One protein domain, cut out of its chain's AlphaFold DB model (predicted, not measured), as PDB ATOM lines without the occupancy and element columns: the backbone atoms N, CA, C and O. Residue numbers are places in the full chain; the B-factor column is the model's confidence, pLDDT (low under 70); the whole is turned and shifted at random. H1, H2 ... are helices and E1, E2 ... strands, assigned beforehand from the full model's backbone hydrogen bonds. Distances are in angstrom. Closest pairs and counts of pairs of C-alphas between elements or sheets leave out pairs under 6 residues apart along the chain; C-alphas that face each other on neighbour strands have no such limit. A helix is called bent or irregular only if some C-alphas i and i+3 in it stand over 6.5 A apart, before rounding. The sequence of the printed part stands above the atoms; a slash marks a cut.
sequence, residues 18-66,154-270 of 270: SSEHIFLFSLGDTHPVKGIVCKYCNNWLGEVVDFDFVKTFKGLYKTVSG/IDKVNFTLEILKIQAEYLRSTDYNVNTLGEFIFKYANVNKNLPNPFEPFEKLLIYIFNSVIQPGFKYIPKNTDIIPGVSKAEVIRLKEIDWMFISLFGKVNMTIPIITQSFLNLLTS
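Overview. This is residues 18 to 66 and 154 to 270 of the 270 residues of the protein "HNH_5 domain-containing protein" of Lactiplantibacillus plantarum (UniProt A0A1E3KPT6). A small three-stranded sheet, E3 E4 E5, and helices H1, H3 and H4 gather round one helix, H2, which runs through the middle as the core. The long kinked H1, with the little hairpin E1 and E2 before it, crosses one side of H2, H3 and H4 pack on it nearly at right angles, and the short H5 lies far from the middle. The printed part has 166 residues with five named helices and five named strands, in the order E1 E2 H1 H2 H3 H4 E3 E4 E5 H5; the class is mixed. Both sheets, E3 - E4 - E5 and E1 - E2, are antiparallel. The whole is compact, with a radius of gyration of the C-alphas of 15.1 A and spans of 41 by 35 by 30 A.

Arrangement. Begin at the meander of E3, residues 233 to 239, E4, residues 242 to 249, and E5, residues 253 to 258, each strand the antiparallel neighbour of the one before. Look for N 237 and O 244 at 2.8 A, and N 247 and O 255 at 2.8 A. H2, residues 156 to 173, only grazes this sheet with its residues 163 to 171; it is the hub, touching three helices. H4, residues 200 to 217, touches it about perpendicular at 78 degrees, closest at the C-alphas of Val 157 and Leu 206, 5.4 A. H3, residues 181 to 191, touches H2 about perpendicular at 76 degrees, with the C-alphas of Leu 164 and Gly 182 closest at 4.7 A. H1, residues 39 to 64, touches H2 with residues 49 to 53 alone, closest at the C-alphas of Val 49 and Asn 158, 6.2 A, at a steep tilt of 69 degrees, only just short of perpendicular. In the hairpin of E1, residues 18 to 20, and E2, residues 33 to 38, N 20 and O 33 are 2.9 A apart. H5, residues 262 to 268, is close to H3 but not clearly touching, with the C-alphas of Leu 181 and Gln 262 closest at 5.0 A. Every O i to N i+4 pair is within hydrogen-bond range in H2 and H3, but 15 of 22 in H1, 10 of 14 in H4 and 1 of 3 in H5, where 4 of 4 O i to N i+3 pairs are.

Along the chain. Find C-alpha 18 at (-46.926, 134.089, 17.033), where E1 begins. H1 is 29.8 A long, with a kink of 65 degrees near residue 52, and is irregular: C-alphas 56 and 59 are 7.3 A apart. H2, 25.5 A, starts at C-alpha 156, (-21.768, 132.071, 6.663). H4, 24.5 A, has a kink of 40 degrees near residue 210 and is irregular, C-alphas 201 and 204 being 7.7 A apart. E4 is 22.4 A long, and H5 ends at C-alpha 268, (-25.661, 140.459, -9.104).

Size, cuts and confidence. The two C-alphas farthest apart are those of Gly 66 and Ser 270, 45.9 A. Residues 67 to 153 are not printed, and C-alphas 66 and 154 are 23.9 A apart across the cut. The links E1 to E2 and H4 to E3 are long. Mean pLDDT of the printed part is 91.0, and residues 265 and 267 to 270 are under 70.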
ATOM      1  N   SER A  18     -48.038 134.051  16.087       93.06
ATOM      2  CA  SER A  18     -46.926 134.089  17.033       93.06
ATOM      3  C   SER A  18     -46.630 135.528  17.448       93.06
ATOM      4  O   SER A  18     -46.844 136.471  16.685       93.06
ATOM      5  N   SER A  19     -46.147 135.688  18.676       90.75
ATOM      6  CA  SER A  19     -45.551 136.934  19.146       90.75
ATOM      7  C   SER A  19     -44.048 136.762  19.001       90.75
ATOM      8  O   SER A  19     -43.455 136.095  19.842       90.75
ATOM      9  N   GLU A  20     -43.476 137.283  17.919       85.31
ATOM     10  CA  GLU A  20     -42.089 137.007  17.545       85.31
ATOM     11  C   GLU A  20     -41.191 138.218  17.735       85.31
ATOM     12  O   GLU A  20     -41.617 139.349  17.505       85.31
ATOM     13  N   HIS A  21     -39.958 137.991  18.169       89.62
ATOM     14  CA  HIS A  21     -38.978 139.051  18.274       89.62
ATOM     15  C   HIS A  21     -38.152 139.084  16.986       89.62
ATOM     16  O   HIS A  21     -37.422 138.143  16.698       89.62
ATOM     17  N   ILE A  22     -38.259 140.179  16.223       89.19
ATOM     18  CA  ILE A  22     -37.510 140.364  14.964       89.19
ATOM     19  C   ILE A  22     -36.016 140.133  15.200       89.19
ATOM     20  O   ILE A  22     -35.319 139.561  14.368       89.19
ATOM     21  N   PHE A  23     -35.517 140.585  16.349       90.62
ATOM     22  CA  PHE A  23     -34.216 140.194  16.855       90.62
ATOM     23  C   PHE A  23     -34.408 139.151  17.947       90.62
ATOM     24  O   PHE A  23     -35.307 139.252  18.762       90.62
ATOM     25  N   LEU A  24     -33.535 138.157  18.051       86.56
ATOM     26  CA  LEU A  24     -33.724 137.116  19.064       86.56
ATOM     27  C   LEU A  24     -33.735 137.718  20.480       86.56
ATOM     28  O   LEU A  24     -32.788 138.400  20.873       86.56
ATOM     29  N   PHE A  25     -34.763 137.411  21.284       83.38
ATOM     30  CA  PHE A  25     -34.880 137.871  22.683       83.38
ATOM     31  C   PHE A  25     -33.616 137.561  23.501       83.38
ATOM     32  O   PHE A  25     -33.130 138.369  24.294       83.38
ATOM     33  N   SER A  26     -33.015 136.395  23.241       81.50
ATOM     34  CA  SER A  26     -31.754 135.960  23.859       81.50
ATOM     35  C   SER A  26     -30.549 136.857  23.533       81.50
ATOM     36  O   SER A  26     -29.497 136.697  24.154       81.50
ATOM     37  N   LEU A  27     -30.693 137.770  22.571       84.88
ATOM     38  CA  LEU A  27     -29.697 138.723  22.082       84.88
ATOM     39  C   LEU A  27     -30.163 140.187  22.230       84.88
ATOM     40  O   LEU A  27     -29.675 141.064  21.519       84.88
ATOM     41  N   GLY A  28     -31.084 140.460  23.159       74.69
ATOM     42  CA  GLY A  28     -31.389 141.825  23.604       74.69
ATOM     43  C   GLY A  28     -32.589 142.496  22.946       74.69
ATOM     44  O   GLY A  28     -32.799 143.688  23.165       74.69
ATOM     45  N   ASP A  29     -33.398 141.768  22.174       83.88
ATOM     46  CA  ASP A  29     -34.716 142.283  21.800       83.88
ATOM     47  C   ASP A  29     -35.654 142.284  23.009       83.88
ATOM     48  O   ASP A  29     -35.671 141.355  23.813       83.88
ATOM     49  N   THR A  30     -36.450 143.337  23.134       78.31
ATOM     50  CA  THR A  30     -37.409 143.536  24.224       78.31
ATOM     51  C   THR A  30     -38.843 143.679  23.727       78.31
ATOM     52  O   THR A  30     -39.764 143.587  24.538       78.31
ATOM     53  N   HIS A  31     -39.060 143.841  22.419       85.56
ATOM     54  CA  HIS A  31     -40.367 144.186  21.865       85.56
ATOM     55  C   HIS A  31     -40.803 143.158  20.819       85.56
ATOM     56  O   HIS A  31     -40.430 143.267  19.653       85.56
ATOM     57  N   PRO A  32     -41.615 142.160  21.205       89.56
ATOM     58  CA  PRO A  32     -42.137 141.216  20.238       89.56
ATOM     59  C   PRO A  32     -43.200 141.882  19.357       89.56
ATOM     60  O   PRO A  32     -43.971 142.738  19.800       89.56
ATOM     61  N   VAL A  33     -43.299 141.418  18.118       90.31
ATOM     62  CA  VAL A  33     -44.265 141.861  17.119       90.31
ATOM     63  C   VAL A  33     -45.205 140.713  16.757       90.31
ATOM     64  O   VAL A  33     -44.832 139.543  16.713       90.31
ATOM     65  N   LYS A  34     -46.472 141.047  16.495       91.75
ATOM     66  CA  LYS A  34     -47.499 140.100  16.048       91.75
ATOM     67  C   LYS A  34     -47.881 140.340  14.594       91.75
ATOM     68  O   LYS A  34     -47.862 141.466  14.099       91.75
ATOM     69  N   GLY A  35     -48.373 139.289  13.943       91.44
ATOM     70  CA  GLY A  35     -48.926 139.372  12.592       91.44
ATOM     71  C   GLY A  35     -47.909 139.129  11.479       91.44
ATOM     72  O   GLY A  35     -48.177 139.513  10.345       91.44
ATOM     73  N   ILE A  36     -46.774 138.505  11.798       93.19
ATOM     74  CA  ILE A  36     -45.680 138.234  10.854       93.19
ATOM     75  C   ILE A  36     -45.591 136.735  10.541       93.19
ATOM     76  O   ILE A  36     -45.565 136.333   9.377       93.19
ATOM     77  N   VAL A  37     -45.598 135.892  11.578       95.25
ATOM     78  CA  VAL A  37     -45.348 134.448  11.479       95.25
ATOM     79  C   VAL A  37     -46.335 133.660  12.346       95.25
ATOM     80  O   VAL A  37     -46.808 134.136  13.380       95.25
ATOM     81  N   CYS A  38     -46.693 132.447  11.919       96.44
ATOM     82  CA  CYS A  38     -47.512 131.548  12.732       96.44
ATOM     83  C   CYS A  38     -46.639 130.743  13.704       96.44
ATOM     84  O   CYS A  38     -45.481 130.459  13.408       96.44
ATOM     85  N   LYS A  39     -47.207 130.309  14.835       96.00
ATOM     86  CA  LYS A  39     -46.511 129.535  15.883       96.00
ATOM     87  C   LYS A  39     -45.741 128.330  15.338       96.00
ATOM     88  O   LYS A  39     -44.640 128.050  15.788       96.00
ATOM     89  N   TYR A  40     -46.312 127.635  14.353       95.50
ATOM     90  CA  TYR A  40     -45.677 126.472  13.740       95.50
ATOM     91  C   TYR A  40     -44.358 126.832  13.042       95.50
ATOM     92  O   TYR A  40     -43.320 126.245  13.335       95.50
ATOM     93  N   CYS A  41     -44.397 127.811  12.134       96.31
ATOM     94  CA  CYS A  41     -43.201 128.260  11.424       96.31
ATOM     95  C   CYS A  41     -42.205 128.924  12.372       96.31
ATOM     96  O   CYS A  41     -41.009 128.775  12.168       96.31
ATOM     97  N   ASN A  42     -42.696 129.589  13.417       95.25
ATOM     98  CA  ASN A  42     -41.859 130.198  14.435       95.25
ATOM     99  C   ASN A  42     -41.002 129.176  15.182       95.25
ATOM    100  O   ASN A  42     -39.791 129.323  15.267       95.25
ATOM    101  N   ASN A  43     -41.627 128.101  15.669       94.81
ATOM    102  CA  ASN A  43     -40.908 127.032  16.359       94.81
ATOM    103  C   ASN A  43     -39.871 126.381  15.437       94.81
ATOM    104  O   ASN A  43     -38.741 126.148  15.849       94.81
ATOM    105  N   TRP A  44     -40.243 126.138  14.178       95.12
ATOM    106  CA  TRP A  44     -39.331 125.573  13.190       95.12
ATOM    107  C   TRP A  44     -38.133 126.493  12.904       95.12
ATOM    108  O   TRP A  44     -37.001 126.020  12.931       95.12
ATOM    109  N   LEU A  45     -38.349 127.800  12.692       94.75
ATOM    110  CA  LEU A  45     -37.263 128.779  12.536       94.75
ATOM    111  C   LEU A  45     -36.367 128.833  13.783       94.75
ATOM    112  O   LEU A  45     -35.142 128.839  13.652       94.75
ATOM    113  N   GLY A  46     -36.973 128.755  14.971       93.50
ATOM    114  CA  GLY A  46     -36.279 128.645  16.252       93.50
ATOM    115  C   GLY A  46     -35.276 127.490  16.301       93.50
ATOM    116  O   GLY A  46     -34.152 127.642  16.785       93.50
ATOM    117  N   GLU A  47     -35.671 126.333  15.773       91.81
ATOM    118  CA  GLU A  47     -34.846 125.124  15.739       91.81
ATOM    119  C   GLU A  47     -33.758 125.175  14.660       91.81
ATOM    120  O   GLU A  47     -32.630 124.756  14.917       91.81
ATOM    121  N   VAL A  48     -34.079 125.677  13.462       91.12
ATOM    122  CA  VAL A  48     -33.208 125.541  12.277       91.12
ATOM    123  C   VAL A  48     -32.367 126.773  11.941       91.12
ATOM    124  O   VAL A  48     -31.424 126.656  11.165       91.12
ATOM    125  N   VAL A  49     -32.692 127.948  12.487       92.94
ATOM    126  CA  VAL A  49     -31.975 129.206  12.220       92.94
ATOM    127  C   VAL A  49     -31.493 129.824  13.529       92.94
ATOM    128  O   VAL A  49     -30.293 130.030  13.729       92.94
ATOM    129  N   ASP A  50     -32.421 130.070  14.453       93.75
ATOM    130  CA  ASP A  50     -32.165 130.911  15.622       93.75
ATOM    131  C   ASP A  50     -31.167 130.269  16.585       93.75
ATOM    132  O   ASP A  50     -30.274 130.940  17.106       93.75
ATOM    133  N   PHE A  51     -31.301 128.963  16.830       92.31
ATOM    134  CA  PHE A  51     -30.500 128.247  17.821       92.31
ATOM    135  C   PHE A  51     -28.990 128.387  17.577       92.31
ATOM    136  O   PHE A  51     -28.236 128.770  18.483       92.31
ATOM    137  N   ASP A  52     -28.543 128.128  16.348       90.94
ATOM    138  CA  ASP A  52     -27.128 128.220  15.983       90.94
ATOM    139  C   ASP A  52     -26.625 129.666  15.992       90.94
ATOM    140  O   ASP A  52     -25.482 129.936  16.395       90.94
ATOM    141  N   PHE A  53     -27.488 130.612  15.617       93.62
ATOM    142  CA  PHE A  53     -27.165 132.029  15.675       93.62
ATOM    143  C   PHE A  53     -26.966 132.500  17.125       93.62
ATOM    144  O   PHE A  53     -25.915 133.058  17.461       93.62
ATOM    145  N   VAL A  54     -27.903 132.191  18.031       93.50
ATOM    146  CA  VAL A  54     -27.782 132.507  19.467       93.50
ATOM    147  C   VAL A  54     -26.534 131.870  20.049       93.50
ATOM    148  O   VAL A  54     -25.772 132.541  20.744       93.50
ATOM    149  N   LYS A  55     -26.281 130.590  19.766       91.81
ATOM    150  CA  LYS A  55     -25.100 129.883  20.277       91.81
ATOM    151  C   LYS A  55     -23.798 130.595  19.901       91.81
ATOM    152  O   LYS A  55     -22.890 130.674  20.728       91.81
ATOM    153  N   THR A  56     -23.731 131.147  18.693       91.81
ATOM    154  CA  THR A  56     -22.557 131.864  18.181       91.81
ATOM    155  C   THR A  56     -22.376 133.240  18.833       91.81
ATOM    156  O   THR A  56     -21.250 133.607  19.177       91.81
ATOM    157  N   PHE A  57     -23.459 133.996  19.049       93.31
ATOM    158  CA  PHE A  57     -23.378 135.399  19.485       93.31
ATOM    159  C   PHE A  57     -23.708 135.654  20.958       93.31
ATOM    160  O   PHE A  57     -23.394 136.732  21.460       93.31
ATOM    161  N   LYS A  58     -24.248 134.682  21.702       92.38
ATOM    162  CA  LYS A  58     -24.623 134.847  23.120       92.38
ATOM    163  C   LYS A  58     -23.465 135.323  23.994       92.38
ATOM    164  O   LYS A  58     -23.671 136.152  24.876       92.38
ATOM    165  N   GLY A  59     -22.254 134.813  23.758       91.06
ATOM    166  CA  GLY A  59     -21.056 135.250  24.482       91.06
ATOM    167  C   GLY A  59     -20.743 136.729  24.251       91.06
ATOM    168  O   GLY A  59     -20.447 137.443  25.202       91.06
ATOM    169  N   LEU A  60     -20.883 137.194  23.008       92.19
ATOM    170  CA  LEU A  60     -20.678 138.594  22.642       92.19
ATOM    171  C   LEU A  60     -21.801 139.493  23.175       92.19
ATOM    172  O   LEU A  60     -21.518 140.549  23.716       92.19
ATOM    173  N   TYR A  61     -23.065 139.071  23.096       93.31
ATOM    174  CA  TYR A  61     -24.178 139.837  23.665       93.31
ATOM    175  C   TYR A  61     -24.028 140.043  25.178       93.31
ATOM    176  O   TYR A  61     -24.240 141.145  25.683       93.31
ATOM    177  N   LYS A  62     -23.603 139.008  25.915       92.81
ATOM    178  CA  LYS A  62     -23.371 139.099  27.366       92.81
ATOM    179  C   LYS A  62     -22.432 140.244  27.745       92.81
ATOM    180  O   LYS A  62     -22.677 140.879  28.768       92.81
ATOM    181  N   THR A  63     -21.423 140.555  26.922       92.56
ATOM    182  CA  THR A  63     -20.486 141.648  27.226       92.56
ATOM    183  C   THR A  63     -21.141 143.024  27.187       92.56
ATOM    184  O   THR A  63     -20.646 143.938  27.835       92.56
ATOM    185  N   VAL A  64     -22.270 143.174  26.492       92.88
ATOM    186  CA  VAL A  64     -22.968 144.455  26.290       92.88
ATOM    187  C   VAL A  64     -24.385 144.491  26.848       92.88
ATOM    188  O   VAL A  64     -25.085 145.479  26.681       92.88
ATOM    189  N   SER A  65     -24.825 143.430  27.518       91.06
ATOM    190  CA  SER A  65     -26.221 143.241  27.934       91.06
ATOM    191  C   SER A  65     -26.746 144.221  28.999       91.06
ATOM    192  O   SER A  65     -27.900 144.108  29.410       91.06
ATOM    193  N   GLY A  66     -25.919 145.124  29.540       88.56
ATOM    194  CA  GLY A  66     -26.268 145.937  30.715       88.56
ATOM    195  C   GLY A  66     -26.115 145.202  32.051       88.56
ATOM    196  O   GLY A  66     -26.047 145.838  33.109       88.56
ATOM    197  N   ILE A 154     -18.164 132.670  12.781       93.19
ATOM    198  CA  ILE A 154     -19.321 132.933  11.926       93.19
ATOM    199  C   ILE A 154     -19.494 131.783  10.933       93.19
ATOM    200  O   ILE A 154     -18.645 131.576  10.063       93.19
ATOM    201  N   ASP A 155     -20.610 131.069  11.051       96.12
ATOM    202  CA  ASP A 155     -21.128 130.241   9.968       96.12
ATOM    203  C   ASP A 155     -21.813 131.148   8.941       96.12
ATOM    204  O   ASP A 155     -22.751 131.879   9.263       96.12
ATOM    205  N   LYS A 156     -21.309 131.146   7.706       97.31
ATOM    206  CA  LYS A 156     -21.768 132.071   6.663       97.31
ATOM    207  C   LYS A 156     -23.215 131.811   6.251       97.31
ATOM    208  O   LYS A 156     -23.920 132.766   5.928       97.31
ATOM    209  N   VAL A 157     -23.641 130.548   6.241       96.94
ATOM    210  CA  VAL A 157     -24.990 130.145   5.834       96.94
ATOM    211  C   VAL A 157     -25.973 130.579   6.913       96.94
ATOM    212  O   VAL A 157     -26.857 131.384   6.627       96.94
ATOM    213  N   ASN A 158     -25.748 130.162   8.161       95.94
ATOM    214  CA  ASN A 158     -26.637 130.488   9.277       95.94
ATOM    215  C   ASN A 158     -26.701 131.996   9.545       95.94
ATOM    216  O   ASN A 158     -27.779 132.537   9.770       95.94
ATOM    217  N   PHE A 159     -25.568 132.705   9.453       97.12
ATOM    218  CA  PHE A 159     -25.567 134.163   9.585       97.12
ATOM    219  C   PHE A 159     -26.405 134.821   8.487       97.12
ATOM    220  O   PHE A 159     -27.197 135.713   8.764       97.12
ATOM    221  N   THR A 160     -26.264 134.374   7.239       97.81
ATOM    222  CA  THR A 160     -27.036 134.938   6.124       97.81
ATOM    223  C   THR A 160     -28.524 134.645   6.259       97.81
ATOM    224  O   THR A 160     -29.327 135.541   6.007       97.81
ATOM    225  N   LEU A 161     -28.900 133.434   6.680       97.62
ATOM    226  CA  LEU A 161     -30.294 133.084   6.956       97.62
ATOM    227  C   LEU A 161     -30.892 134.011   8.015       97.62
ATOM    228  O   LEU A 161     -31.952 134.580   7.770       97.62
ATOM    229  N   GLU A 162     -30.189 134.246   9.123       97.25
ATOM    230  CA  GLU A 162     -30.665 135.160  10.164       97.25
ATOM    231  C   GLU A 162     -30.849 136.588   9.632       97.25
ATOM    232  O   GLU A 162     -31.879 137.216   9.860       97.25
ATOM    233  N   ILE A 163     -29.900 137.097   8.843       97.31
ATOM    234  CA  ILE A 163     -30.013 138.433   8.241       97.31
ATOM    235  C   ILE A 163     -31.183 138.531   7.248       97.31
ATOM    236  O   ILE A 163     -31.855 139.564   7.180       97.31
ATOM    237  N   LEU A 164     -31.449 137.480   6.471       97.06
ATOM    238  CA  LEU A 164     -32.608 137.425   5.577       97.06
ATOM    239  C   LEU A 164     -33.927 137.319   6.355       97.06
ATOM    240  O   LEU A 164     -34.924 137.904   5.926       97.06
ATOM    241  N   LYS A 165     -33.929 136.613   7.490       96.31
ATOM    242  CA  LYS A 165     -35.075 136.497   8.398       96.31
ATOM    243  C   LYS A 165     -35.417 137.854   9.006       96.31
ATOM    244  O   LYS A 165     -36.528 138.330   8.802       96.31
ATOM    245  N   ILE A 166     -34.429 138.529   9.603       96.06
ATOM    246  CA  ILE A 166     -34.567 139.884  10.158       96.06
ATOM    247  C   ILE A 166     -35.118 140.848   9.099       96.06
ATOM    248  O   ILE A 166     -36.033 141.612   9.391       96.06
ATOM    249  N   GLN A 167     -34.612 140.803   7.856       95.62
ATOM    250  CA  GLN A 167     -35.152 141.618   6.755       95.62
ATOM    251  C   GLN A 167     -36.627 141.330   6.491       95.62
ATOM    252  O   GLN A 167     -37.429 142.262   6.459       95.62
ATOM    253  N   ALA A 168     -36.995 140.063   6.299       94.94
ATOM    254  CA  ALA A 168     -38.375 139.687   6.018       94.94
ATOM    255  C   ALA A 168     -39.318 140.105   7.159       94.94
ATOM    256  O   ALA A 168     -40.345 140.739   6.916       94.94
ATOM    257  N   GLU A 169     -38.951 139.812   8.403       94.12
ATOM    258  CA  GLU A 169     -39.774 140.101   9.575       94.12
ATOM    259  C   GLU A 169     -39.903 141.604   9.826       94.12
ATOM    260  O   GLU A 169     -41.015 142.098  10.021       94.12
ATOM    261  N   TYR A 170     -38.801 142.354   9.742       94.81
ATOM    262  CA  TYR A 170     -38.817 143.802   9.926       94.81
ATOM    263  C   TYR A 170     -39.650 144.513   8.856       94.81
ATOM    264  O   TYR A 170     -40.514 145.332   9.178       94.81
ATOM    265  N   LEU A 171     -39.449 144.176   7.581       94.25
ATOM    266  CA  LEU A 171     -40.192 144.792   6.478       94.25
ATOM    267  C   LEU A 171     -41.689 144.467   6.576       94.25
ATOM    268  O   LEU A 171     -42.527 145.351   6.415       94.25
ATOM    269  N   ARG A 172     -42.050 143.238   6.966       91.75
ATOM    270  CA  ARG A 172     -43.448 142.871   7.250       91.75
ATOM    271  C   ARG A 172     -44.022 143.604   8.460       91.75
ATOM    272  O   ARG A 172     -45.192 143.973   8.436       91.75
ATOM    273  N   SER A 173     -43.227 143.820   9.508       91.50
ATOM    274  CA  SER A 173     -43.666 144.521  10.723       91.50
ATOM    275  C   SER A 173     -44.008 145.993  10.488       91.50
ATOM    276  O   SER A 173     -44.844 146.549  11.195       91.50
ATOM    277  N   THR A 174     -43.375 146.598   9.481       91.50
ATOM    278  CA  THR A 174     -43.511 148.013   9.112       91.50
ATOM    279  C   THR A 174     -44.454 148.225   7.924       91.50
ATOM    280  O   THR A 174     -44.515 149.325   7.382       91.50
ATOM    281  N   ASP A 175     -45.183 147.179   7.510       87.25
ATOM    282  CA  ASP A 175     -46.043 147.159   6.318       87.25
ATOM    283  C   ASP A 175     -45.304 147.589   5.027       87.25
ATOM    284  O   ASP A 175     -45.898 148.093   4.068       87.25
ATOM    285  N   TYR A 176     -43.989 147.350   4.974       90.06
ATOM    286  CA  TYR A 176     -43.148 147.632   3.818       90.06
ATOM    287  C   TYR A 176     -43.361 146.567   2.736       90.06
ATOM    288  O   TYR A 176     -42.924 145.421   2.854       90.06
ATOM    289  N   ASN A 177     -44.060 146.935   1.661       83.88
ATOM    290  CA  ASN A 177     -44.514 145.987   0.645       83.88
ATOM    291  C   ASN A 177     -43.405 145.605  -0.351       83.88
ATOM    292  O   ASN A 177     -43.298 146.182  -1.435       83.88
ATOM    293  N   VAL A 178     -42.590 144.612   0.005       87.62
ATOM    294  CA  VAL A 178     -41.558 144.050  -0.872       87.62
ATOM    295  C   VAL A 178     -41.416 142.545  -0.660       87.62
ATOM    296  O   VAL A 178     -41.377 142.067   0.469       87.62
ATOM    297  N   ASN A 179     -41.297 141.786  -1.752       88.06
ATOM    298  CA  ASN A 179     -40.996 140.357  -1.678       88.06
ATOM    299  C   ASN A 179     -39.482 140.172  -1.542       88.06
ATOM    300  O   ASN A 179     -38.722 140.369  -2.499       88.06
ATOM    301  N   THR A 180     -39.040 139.808  -0.343       93.56
ATOM    302  CA  THR A 180     -37.622 139.562  -0.073       93.56
ATOM    303  C   THR A 180     -37.206 138.163  -0.519       93.56
ATOM    304  O   THR A 180     -38.015 137.240  -0.637       93.56
ATOM    305  N   LEU A 181     -35.906 137.979  -0.733       94.31
ATOM    306  CA  LEU A 181     -35.319 136.663  -0.942       94.31
ATOM    307  C   LEU A 181     -35.541 135.739   0.264       94.31
ATOM    308  O   LEU A 181     -35.748 134.540   0.080       94.31
ATOM    309  N   GLY A 182     -35.517 136.291   1.483       95.06
ATOM    310  CA  GLY A 182     -35.773 135.542   2.712       95.06
ATOM    311  C   GLY A 182     -37.130 134.846   2.674       95.06
ATOM    312  O   GLY A 182     -37.200 133.642   2.893       95.06
ATOM    313  N   GLU A 183     -38.191 135.562   2.291       94.25
ATOM    314  CA  GLU A 183     -39.532 134.976   2.154       94.25
ATOM    315  C   GLU A 183     -39.554 133.788   1.187       94.25
ATOM    316  O   GLU A 183     -40.132 132.743   1.488       94.25
ATOM    317  N   PHE A 184     -38.877 133.911   0.043       94.50
ATOM    318  CA  PHE A 184     -38.778 132.827  -0.931       94.50
ATOM    319  C   PHE A 184     -38.033 131.605  -0.371       94.50
ATOM    320  O   PHE A 184     -38.542 130.483  -0.453       94.50
ATOM    321  N   ILE A 185     -36.853 131.820   0.219       96.38
ATOM    322  CA  ILE A 185     -36.010 130.749   0.766       96.38
ATOM    323  C   ILE A 185     -36.725 130.034   1.912       96.38
ATOM    324  O   ILE A 185     -36.817 128.807   1.896       96.38
ATOM    325  N   PHE A 186     -37.284 130.769   2.876       96.94
ATOM    326  CA  PHE A 186     -37.960 130.161   4.022       96.94
ATOM    327  C   PHE A 186     -39.234 129.432   3.622       96.94
ATOM    328  O   PHE A 186     -39.512 128.358   4.156       96.94
ATOM    329  N   LYS A 187     -39.978 129.943   2.638       95.62
ATOM    330  CA  LYS A 187     -41.115 129.219   2.077       95.62
ATOM    331  C   LYS A 187     -40.686 127.894   1.451       95.62
ATOM    332  O   LYS A 187     -41.298 126.866   1.743       95.62
ATOM    333  N   TYR A 188     -39.648 127.903   0.614       95.94
ATOM    334  CA  TYR A 188     -39.116 126.680   0.010       95.94
ATOM    335  C   TYR A 188     -38.644 125.691   1.082       95.94
ATOM    336  O   TYR A 188     -39.025 124.520   1.058       95.94
ATOM    337  N   ALA A 189     -37.854 126.163   2.044       96.62
ATOM    338  CA  ALA A 189     -37.300 125.337   3.105       96.62
ATOM    339  C   ALA A 189     -38.402 124.745   4.000       96.62
ATOM    340  O   ALA A 189     -38.355 123.564   4.318       96.62
ATOM    341  N   ASN A 190     -39.458 125.501   4.319       96.12
ATOM    342  CA  ASN A 190     -40.592 124.995   5.097       96.12
ATOM    343  C   ASN A 190     -41.404 123.919   4.347       96.12
ATOM    344  O   ASN A 190     -41.907 122.987   4.975       96.12
ATOM    345  N   VAL A 191     -41.529 124.009   3.015       96.06
ATOM    346  CA  VAL A 191     -42.125 122.930   2.196       96.06
ATOM    347  C   VAL A 191     -41.268 121.662   2.256       96.06
ATOM    348  O   VAL A 191     -41.805 120.558   2.303       96.06
ATOM    349  N   ASN A 192     -39.948 121.822   2.329       96.06
ATOM    350  CA  ASN A 192     -38.969 120.736   2.331       96.06
ATOM    351  C   ASN A 192     -38.400 120.423   3.728       96.06
ATOM    352  O   ASN A 192     -37.367 119.772   3.839       96.06
ATOM    353  N   LYS A 193     -39.072 120.843   4.809       93.81
ATOM    354  CA  LYS A 193     -38.563 120.776   6.197       93.81
ATOM    355  C   LYS A 193     -38.234 119.371   6.715       93.81
ATOM    356  O   LYS A 193     -37.593 119.243   7.747       93.81
ATOM    357  N   ASN A 194     -38.713 118.333   6.027       93.38
ATOM    358  CA  ASN A 194     -38.445 116.936   6.367       93.38
ATOM    359  C   ASN A 194     -37.117 116.427   5.774       93.38
ATOM    360  O   ASN A 194     -36.725 115.296   6.053       93.38
ATOM    361  N   LEU A 195     -36.449 117.215   4.922       92.56
ATOM    362  CA  LEU A 195     -35.107 116.902   4.438       92.56
ATOM    363  C   LEU A 195     -34.072 117.121   5.554       92.56
ATOM    364  O   LEU A 195     -34.271 118.003   6.387       92.56
ATOM    365  N   PRO A 196     -32.936 116.394   5.542       90.81
ATOM    366  CA  PRO A 196     -31.862 116.597   6.519       90.81
ATOM    367  C   PRO A 196     -31.336 118.037   6.561       90.81
ATOM    368  O   PRO A 196     -30.982 118.531   7.627       90.81
ATOM    369  N   ASN A 197     -31.297 118.708   5.406       92.56
ATOM    370  CA  ASN A 197     -30.940 120.115   5.288       92.56
ATOM    371  C   ASN A 197     -31.867 120.804   4.266       92.56
ATOM    372  O   ASN A 197     -31.617 120.734   3.062       92.56
ATOM    373  N   PRO A 198     -32.940 121.483   4.710       94.81
ATOM    374  CA  PRO A 198     -33.884 122.141   3.804       94.81
ATOM    375  C   PRO A 198     -33.304 123.383   3.099       94.81
ATOM    376  O   PRO A 198     -33.951 123.925   2.199       94.81
ATOM    377  N   PHE A 199     -32.104 123.833   3.484       96.50
ATOM    378  CA  PHE A 199     -31.409 124.980   2.896       96.50
ATOM    379  C   PHE A 199     -30.284 124.592   1.928       96.50
ATOM    380  O   PHE A 199     -29.736 125.483   1.278       96.50
ATOM    381  N   GLU A 200     -29.977 123.298   1.774       95.75
ATOM    382  CA  GLU A 200     -28.916 122.788   0.889       95.75
ATOM    383  C   GLU A 200     -28.948 123.413  -0.526       95.75
ATOM    384  O   GLU A 200     -27.905 123.885  -0.991       95.75
ATOM    385  N   PRO A 201     -30.113 123.553  -1.200       96.31
ATOM    386  CA  PRO A 201     -30.164 124.154  -2.538       96.31
ATOM    387  C   PRO A 201     -29.695 125.615  -2.598       96.31
ATOM    388  O   PRO A 201     -29.371 126.117  -3.675       96.31
ATOM    389  N   PHE A 202     -29.661 126.309  -1.458       96.19
ATOM    390  CA  PHE A 202     -29.315 127.723  -1.360       96.19
ATOM    391  C   PHE A 202     -27.930 127.981  -0.769       96.19
ATOM    392  O   PHE A 202     -27.502 129.130  -0.778       96.19
ATOM    393  N   GLU A 203     -27.192 126.976  -0.294       96.31
ATOM    394  CA  GLU A 203     -25.931 127.206   0.432       96.31
ATOM    395  C   GLU A 203     -24.924 128.048  -0.353       96.31
ATOM    396  O   GLU A 203     -24.386 129.026   0.167       96.31
ATOM    397  N   LYS A 204     -24.711 127.732  -1.638       95.94
ATOM    398  CA  LYS A 204     -23.802 128.505  -2.503       95.94
ATOM    399  C   LYS A 204     -24.239 129.965  -2.628       95.94
ATOM    400  O   LYS A 204     -23.400 130.864  -2.575       95.94
ATOM    401  N   LEU A 205     -25.544 130.196  -2.765       94.88
ATOM    402  CA  LEU A 205     -26.128 131.532  -2.843       94.88
ATOM    403  C   LEU A 205     -25.986 132.280  -1.510       94.88
ATOM    404  O   LEU A 205     -25.572 133.434  -1.504       94.88
ATOM    405  N   LEU A 206     -26.272 131.626  -0.385       96.56
ATOM    406  CA  LEU A 206     -26.157 132.207   0.954       96.56
ATOM    407  C   LEU A 206     -24.702 132.585   1.266       96.56
ATOM    408  O   LEU A 206     -24.433 133.689   1.731       96.56
ATOM    409  N   ILE A 207     -23.742 131.726   0.912       97.12
ATOM    410  CA  ILE A 207     -22.308 132.026   1.027       97.12
ATOM    411  C   ILE A 207     -21.917 133.210   0.134       97.12
ATOM    412  O   ILE A 207     -21.134 134.064   0.557       97.12
ATOM    413  N   TYR A 208     -22.442 133.279  -1.090       95.62
ATOM    414  CA  TYR A 208     -22.198 134.411  -1.981       95.62
ATOM    415  C   TYR A 208     -22.743 135.719  -1.390       95.62
ATOM    416  O   TYR A 208     -22.003 136.696  -1.310       95.62
ATOM    417  N   ILE A 209     -23.988 135.730  -0.902       95.94
ATOM    418  CA  ILE A 209     -24.595 136.896  -0.240       95.94
ATOM    419  C   ILE A 209     -23.756 137.323   0.965       95.94
ATOM    420  O   ILE A 209     -23.490 138.515   1.134       95.94
ATOM    421  N   PHE A 210     -23.276 136.368   1.767       97.25
ATOM    422  CA  PHE A 210     -22.393 136.676   2.883       97.25
ATOM    423  C   PHE A 210     -21.154 137.458   2.426       97.25
ATOM    424  O   PHE A 210     -20.881 138.542   2.936       97.25
ATOM    425  N   ASN A 211     -20.408 136.921   1.456       96.12
ATOM    426  CA  ASN A 211     -19.125 137.496   1.046       96.12
ATOM    427  C   ASN A 211     -19.289 138.800   0.245       96.12
ATOM    428  O   ASN A 211     -18.467 139.702   0.376       96.12
ATOM    429  N   SER A 212     -20.326 138.890  -0.591       94.38
ATOM    430  CA  SER A 212     -20.490 139.970  -1.576       94.38
ATOM    431  C   SER A 212     -21.405 141.099  -1.101       94.38
ATOM    432  O   SER A 212     -21.326 142.200  -1.637       94.38
ATOM    433  N   VAL A 213     -22.266 140.849  -0.110       94.00
ATOM    434  CA  VAL A 213     -23.272 141.819   0.355       94.00
ATOM    435  C   VAL A 213     -23.109 142.115   1.844       94.00
ATOM    436  O   VAL A 213     -22.850 143.257   2.221       94.00
ATOM    437  N   ILE A 214     -23.200 141.093   2.696       95.75
ATOM    438  CA  ILE A 214     -23.197 141.272   4.157       95.75
ATOM    439  C   ILE A 214     -21.828 141.735   4.658       95.75
ATOM    440  O   ILE A 214     -21.729 142.738   5.362       95.75
ATOM    441  N   GLN A 215     -20.757 141.035   4.279       94.69
ATOM    442  CA  GLN A 215     -19.409 141.336   4.752       94.69
ATOM    443  C   GLN A 215     -18.937 142.749   4.348       94.69
ATOM    444  O   GLN A 215     -18.385 143.448   5.204       94.69
ATOM    445  N   PRO A 216     -19.155 143.229   3.106       93.25
ATOM    446  CA  PRO A 216     -18.917 144.629   2.758       93.25
ATOM    447  C   PRO A 216     -19.795 145.603   3.551       93.25
ATOM    448  O   PRO A 216     -19.316 146.673   3.932       93.25
ATOM    449  N   GLY A 217     -21.041 145.216   3.850       92.12
ATOM    450  CA  GLY A 217     -22.005 146.005   4.617       92.12
ATOM    451  C   GLY A 217     -21.555 146.357   6.038       92.12
ATOM    452  O   GLY A 217     -21.981 147.383   6.563       92.12
ATOM    453  N   PHE A 218     -20.635 145.591   6.641       92.69
ATOM    454  CA  PHE A 218     -20.044 145.923   7.949       92.69
ATOM    455  C   PHE A 218     -19.253 147.237   7.961       92.69
ATOM    456  O   PHE A 218     -19.017 147.811   9.022       92.69
ATOM    457  N   LYS A 219     -18.807 147.722   6.796       87.69
ATOM    458  CA  LYS A 219     -17.988 148.940   6.695       87.69
ATOM    459  C   LYS A 219     -18.811 150.226   6.715       87.69
ATOM    460  O   LYS A 219     -18.225 151.304   6.785       87.69
ATOM    461  N   TYR A 220     -20.134 150.129   6.605       86.31
ATOM    462  CA  TYR A 220     -21.003 151.288   6.477       86.31
ATOM    463  C   TYR A 220     -22.016 151.344   7.617       86.31
ATOM    464  O   TYR A 220     -22.881 150.478   7.754       86.31
ATOM    465  N   ILE A 221     -21.915 152.408   8.407       88.62
ATOM    466  CA  ILE A 221     -22.884 152.796   9.427       88.62
ATOM    467  C   ILE A 221     -23.422 154.167   9.001       88.62
ATOM    468  O   ILE A 221     -22.610 155.063   8.734       88.62
ATOM    469  N   PRO A 222     -24.749 154.355   8.893       87.00
ATOM    470  CA  PRO A 222     -25.308 155.641   8.502       87.00
ATOM    471  C   PRO A 222     -24.945 156.733   9.516       87.00
ATOM    472  O   PRO A 222     -24.741 156.486  10.707       87.00
ATOM    473  N   LYS A 223     -24.827 157.975   9.037       84.44
ATOM    474  CA  LYS A 223     -24.574 159.119   9.924       84.44
ATOM    475  C   LYS A 223     -25.788 159.333  10.831       84.44
ATOM    476  O   LYS A 223     -26.915 159.211  10.367       84.44
ATOM    477  N   ASN A 224     -25.543 159.726  12.082       83.94
ATOM    478  CA  ASN A 224     -26.568 159.974  13.108       83.94
ATOM    479  C   ASN A 224     -27.357 158.727  13.549       83.94
ATOM    480  O   ASN A 224     -28.428 158.847  14.135       83.94
ATOM    481  N   THR A 225     -26.838 157.528  13.290       85.44
ATOM    482  CA  THR A 225     -27.408 156.290  13.818       85.44
ATOM    483  C   THR A 225     -26.913 156.067  15.249       85.44
ATOM    484  O   THR A 225     -25.747 155.737  15.458       85.44
ATOM    485  N   ASP A 226     -27.807 156.177  16.236       88.19
ATOM    486  CA  ASP A 226     -27.470 155.897  17.640       88.19
ATOM    487  C   ASP A 226     -27.251 154.397  17.869       88.19
ATOM    488  O   ASP A 226     -28.197 153.605  17.852       88.19
ATOM    489  N   ILE A 227     -26.000 153.984  18.058       89.94
ATOM    490  CA  ILE A 227     -25.649 152.597  18.375       89.94
ATOM    491  C   ILE A 227     -25.581 152.460  19.891       89.94
ATOM    492  O   ILE A 227     -24.681 152.999  20.534       89.94
ATOM    493  N   ILE A 228     -26.533 151.720  20.454       89.94
ATOM    494  CA  ILE A 228     -26.646 151.506  21.896       89.94
ATOM    495  C   ILE A 228     -26.197 150.070  22.207       89.94
ATOM    496  O   ILE A 228     -26.836 149.126  21.735       89.94
ATOM    497  N   PRO A 229     -25.114 149.867  22.982       90.50
ATOM    498  CA  PRO A 229     -24.693 148.535  23.407       90.50
ATOM    499  C   PRO A 229     -25.831 147.770  24.095       90.50
ATOM    500  O   PRO A 229     -26.528 148.317  24.947       90.50
ATOM    501  N   GLY A 230     -26.025 146.509  23.705       90.31
ATOM    502  CA  GLY A 230     -27.063 145.638  24.257       90.31
ATOM    503  C   GLY A 230     -28.439 145.785  23.609       90.31
ATOM    504  O   GLY A 230     -29.319 144.986  23.911       90.31
ATOM    505  N   VAL A 231     -28.624 146.745  22.697       89.88
ATOM    506  CA  VAL A 231     -29.895 146.979  22.003       89.88
ATOM    507  C   VAL A 231     -29.754 146.626  20.529       89.88
ATOM    508  O   VAL A 231     -28.845 147.101  19.848       89.88
ATOM    509  N   SER A 232     -30.656 145.780  20.033       92.19
ATOM    510  CA  SER A 232     -30.756 145.490  18.603       92.19
ATOM    511  C   SER A 232     -31.716 146.463  17.924       92.19
ATOM    512  O   SER A 232     -32.722 146.858  18.514       92.19
ATOM    513  N   LYS A 233     -31.415 146.862  16.687       91.38
ATOM    514  CA  LYS A 233     -32.299 147.715  15.886       91.38
ATOM    515  C   LYS A 233     -32.157 147.456  14.394       91.38
ATOM    516  O   LYS A 233     -31.072 147.132  13.912       91.38
ATOM    517  N   ALA A 234     -33.252 147.658  13.670       93.12
ATOM    518  CA  ALA A 234     -33.279 147.714  12.217       93.12
ATOM    519  C   ALA A 234     -34.007 148.984  11.769       93.12
ATOM    520  O   ALA A 234     -34.918 149.458  12.451       93.12
ATOM    521  N   GLU A 235     -33.584 149.529  10.633       93.38
ATOM    522  CA  GLU A 235     -34.230 150.664   9.977       93.38
ATOM    523  C   GLU A 235     -34.028 150.590   8.464       93.38
ATOM    524  O   GLU A 235     -32.971 150.171   7.984       93.38
ATOM    525  N   VAL A 236     -35.046 151.004   7.707       94.44
ATOM    526  CA  VAL A 236     -34.899 151.233   6.266       94.44
ATOM    527  C   VAL A 236     -34.337 152.632   6.057       94.44
ATOM    528  O   VAL A 236     -34.888 153.616   6.549       94.44
ATOM    529  N   ILE A 237     -33.256 152.723   5.293       92.50
ATOM    530  CA  ILE A 237     -32.617 153.977   4.901       92.50
ATOM    531  C   ILE A 237     -32.589 154.075   3.378       92.50
ATOM    532  O   ILE A 237     -32.342 153.092   2.682       92.50
ATOM    533  N   ARG A 238     -32.784 155.276   2.841       89.00
ATOM    534  CA  ARG A 238     -32.702 155.517   1.398       89.00
ATOM    535  C   ARG A 238     -31.357 156.140   1.041       89.00
ATOM    536  O   ARG A 238     -31.046 157.244   1.484       89.00
ATOM    537  N   LEU A 239     -30.571 155.458   0.209       82.69
ATOM    538  CA  LEU A 239     -29.282 155.933  -0.296       82.69
ATOM    539  C   LEU A 239     -29.302 155.934  -1.825       82.69
ATOM    540  O   LEU A 239     -29.365 154.873  -2.440       82.69
ATOM    541  N   LYS A 240     -29.197 157.124  -2.435       78.12
ATOM    542  CA  LYS A 240     -29.142 157.298  -3.902       78.12
ATOM    543  C   LYS A 240     -30.238 156.501  -4.630       78.12
ATOM    544  O   LYS A 240     -29.938 155.720  -5.521       78.12
ATOM    545  N   GLU A 241     -31.486 156.684  -4.195       82.81
ATOM    546  CA  GLU A 241     -32.696 156.047  -4.760       82.81
ATOM    547  C   GLU A 241     -32.844 154.537  -4.514       82.81
ATOM    548  O   GLU A 241     -33.864 153.960  -4.875       82.81
ATOM    549  N   ILE A 242     -31.882 153.904  -3.842       86.25
ATOM    550  CA  ILE A 242     -31.972 152.506  -3.421       86.25
ATOM    551  C   ILE A 242     -32.316 152.472  -1.935       86.25
ATOM    552  O   ILE A 242     -31.729 153.208  -1.137       86.25
ATOM    553  N   ASP A 243     -33.252 151.607  -1.564       91.62
ATOM    554  CA  ASP A 243     -33.586 151.349  -0.170       91.62
ATOM    555  C   ASP A 243     -32.659 150.259   0.394       91.62
ATOM    556  O   ASP A 243     -32.491 149.171  -0.168       91.62
ATOM    557  N   TRP A 244     -32.014 150.591   1.505       93.94
ATOM    558  CA  TRP A 244     -31.105 149.745   2.266       93.94
ATOM    559  C   TRP A 244     -31.713 149.482   3.635       93.94
ATOM    560  O   TRP A 244     -32.507 150.272   4.136       93.94
ATOM    561  N   MET A 245     -31.301 148.393   4.267       95.31
ATOM    562  CA  MET A 245     -31.594 148.121   5.658       95.31
ATOM    563  C   MET A 245     -30.317 148.255   6.478       95.31
ATOM    564  O   MET A 245     -29.320 147.570   6.227       95.31
ATOM    565  N   PHE A 246     -30.350 149.146   7.460       95.81
ATOM    566  CA  PHE A 246     -29.379 149.139   8.539       95.81
ATOM    567  C   PHE A 246     -29.827 148.127   9.591       95.81
ATOM    568  O   PHE A 246     -30.991 148.110   9.986       95.81
ATOM    569  N   ILE A 247     -28.896 147.289  10.039       95.56
ATOM    570  CA  ILE A 247     -29.087 146.304  11.101       95.56
ATOM    571  C   ILE A 247     -27.972 146.496  12.118       95.56
ATOM    572  O   ILE A 247     -26.791 146.377  11.792       95.56
ATOM    573  N   SER A 248     -28.347 146.736  13.366       94.06
ATOM    574  CA  SER A 248     -27.460 146.656  14.519       94.06
ATOM    575  C   SER A 248     -27.905 145.493  15.385       94.06
ATOM    576  O   SER A 248     -28.995 145.518  15.950       94.06
ATOM    577  N   LEU A 249     -27.069 144.469  15.494       93.75
ATOM    578  CA  LEU A 249     -27.272 143.383  16.444       93.75
ATOM    579  C   LEU A 249     -26.606 143.790  17.757       93.75
ATOM    580  O   LEU A 249     -25.380 143.970  17.800       93.75
ATOM    581  N   PHE A 250     -27.426 143.968  18.797       92.56
ATOM    582  CA  PHE A 250     -27.037 144.314  20.170       92.56
ATOM    583  C   PHE A 250     -25.990 145.441  20.279       92.56
ATOM    584  O   PHE A 250     -25.138 145.437  21.171       92.56
ATOM    585  N   GLY A 251     -26.005 146.398  19.351       90.88
ATOM    586  CA  GLY A 251     -25.074 147.524  19.325       90.88
ATOM    587  C   GLY A 251     -23.622 147.178  18.970       90.88
ATOM    588  O   GLY A 251     -22.746 148.029  19.125       90.88
ATOM    589  N   LYS A 252     -23.319 145.952  18.518       91.25
ATOM    590  CA  LYS A 252     -21.933 145.507  18.253       91.25
ATOM    591  C   LYS A 252     -21.686 144.999  16.851       91.25
ATOM    592  O   LYS A 252     -20.613 145.252  16.307       91.25
ATOM    593  N   VAL A 253     -22.650 144.299  16.264       92.94
ATOM    594  CA  VAL A 253     -22.536 143.849  14.876       92.94
ATOM    595  C   VAL A 253     -23.447 144.730  14.041       92.94
ATOM    596  O   VAL A 253     -24.658 144.541  14.012       92.94
ATOM    597  N   ASN A 254     -22.845 145.733  13.411       94.62
ATOM    598  CA  ASN A 254     -23.549 146.749  12.644       94.62
ATOM    599  C   ASN A 254     -23.291 146.519  11.162       94.62
ATOM    600  O   ASN A 254     -22.139 146.367  10.760       94.62
ATOM    601  N   MET A 255     -24.342 146.502  10.356       95.88
ATOM    602  CA  MET A 255     -24.234 146.363   8.911       95.88
ATOM    603  C   MET A 255     -25.302 147.184   8.212       95.88
ATOM    604  O   MET A 255     -26.417 147.326   8.706       95.88
ATOM    605  N   THR A 256     -24.964 147.670   7.028       95.94
ATOM    606  CA  THR A 256     -25.931 148.257   6.106       95.94
ATOM    607  C   THR A 256     -25.898 147.473   4.814       95.94
ATOM    608  O   THR A 256     -24.861 147.396   4.156       95.94
ATOM    609  N   ILE A 257     -27.029 146.881   4.460       95.06
ATOM    610  CA  ILE A 257     -27.164 146.003   3.297       95.06
ATOM    611  C   ILE A 257     -28.352 146.455   2.447       95.06
ATOM    612  O   ILE A 257     -29.292 147.030   2.989       95.06
ATOM    613  N   PRO A 258     -28.335 146.254   1.122       93.56
ATOM    614  CA  PRO A 258     -29.496 146.555   0.293       93.56
ATOM    615  C   PRO A 258     -30.658 145.643   0.696       93.56
ATOM    616  O   PRO A 258     -30.424 144.532   1.174       93.56
ATOM    617  N   ILE A 259     -31.903 146.073   0.463       94.38
ATOM    618  CA  ILE A 259     -33.050 145.167   0.602       94.38
ATOM    619  C   ILE A 259     -32.904 144.043  -0.433       94.38
ATOM    620  O   ILE A 259     -33.018 144.261  -1.644       94.38
ATOM    621  N   ILE A 260     -32.633 142.827   0.042       90.19
ATOM    622  CA  ILE A 260     -32.323 141.686  -0.825       90.19
ATOM    623  C   ILE A 260     -33.631 141.107  -1.365       90.19
ATOM    624  O   ILE A 260     -34.279 140.271  -0.734       90.19
ATOM    625  N   THR A 261     -34.027 141.558  -2.551       89.12
ATOM    626  CA  THR A 261     -35.183 141.032  -3.291       89.12
ATOM    627  C   THR A 261     -34.779 139.894  -4.225       89.12
ATOM    628  O   THR A 261     -33.605 139.731  -4.562       89.12
ATOM    629  N   GLN A 262     -35.754 139.120  -4.706       78.06
ATOM    630  CA  GLN A 262     -35.486 138.103  -5.729       78.06
ATOM    631  C   GLN A 262     -34.929 138.727  -7.024       78.06
ATOM    632  O   GLN A 262     -34.008 138.184  -7.626       78.06
ATOM    633  N   SER A 263     -35.431 139.899  -7.423       79.12
ATOM    634  CA  SER A 263     -34.933 140.648  -8.584       79.12
ATOM    635  C   SER A 263     -33.521 141.198  -8.391       79.12
ATOM    636  O   SER A 263     -32.765 141.270  -9.355       79.12
ATOM    637  N   PHE A 264     -33.146 141.564  -7.162       77.50
ATOM    638  CA  PHE A 264     -31.812 142.082  -6.855       77.50
ATOM    639  C   PHE A 264     -30.715 141.044  -7.122       77.50
ATOM    640  O   PHE A 264     -29.647 141.392  -7.616       77.50
ATOM    641  N   LEU A 265     -30.988 139.758  -6.877       69.81
ATOM    642  CA  LEU A 265     -30.031 138.697  -7.194       69.81
ATOM    643  C   LEU A 265     -29.758 138.565  -8.688       69.81
ATOM    644  O   LEU A 265     -28.603 138.391  -9.064       69.81
ATOM    645  N   ASN A 266     -30.788 138.696  -9.525       71.25
ATOM    646  CA  ASN A 266     -30.625 138.590 -10.975       71.25
ATOM    647  C   ASN A 266     -29.642 139.639 -11.519       71.25
ATOM    648  O   ASN A 266     -28.977 139.363 -12.508       71.25
ATOM    649  N   LEU A 267     -29.531 140.796 -10.854       66.81
ATOM    650  CA  LEU A 267     -28.590 141.870 -11.192       66.81
ATOM    651  C   LEU A 267     -27.158 141.610 -10.697       66.81
ATOM    652  O   LEU A 267     -26.218 142.176 -11.237       66.81
ATOM    653  N   LEU A 268     -26.982 140.804  -9.645       61.62
ATOM    654  CA  LEU A 268     -25.661 140.459  -9.104       61.62
ATOM    655  C   LEU A 268     -25.021 139.261  -9.814       61.62
ATOM    656  O   LEU A 268     -23.807 139.075  -9.740       61.62
ATOM    657  N   THR A 269     -25.841 138.421 -10.449       61.81
ATOM    658  CA  THR A 269     -25.400 137.215 -11.164       61.81
ATOM    659  C   THR A 269     -25.340 137.382 -12.682       61.81
ATOM    660  O   THR A 269     -24.917 136.447 -13.360       61.81
ATOM    661  N   SER A 270     -25.800 138.521 -13.207       53.97
ATOM    662  CA  SER A 270     -25.671 138.940 -14.612       53.97
ATOM    663  C   SER A 270     -24.352 139.657 -14.857       53.97
ATOM    664  O   SER A 270     -23.719 139.374 -15.895       53.97
TER     665      SER A 270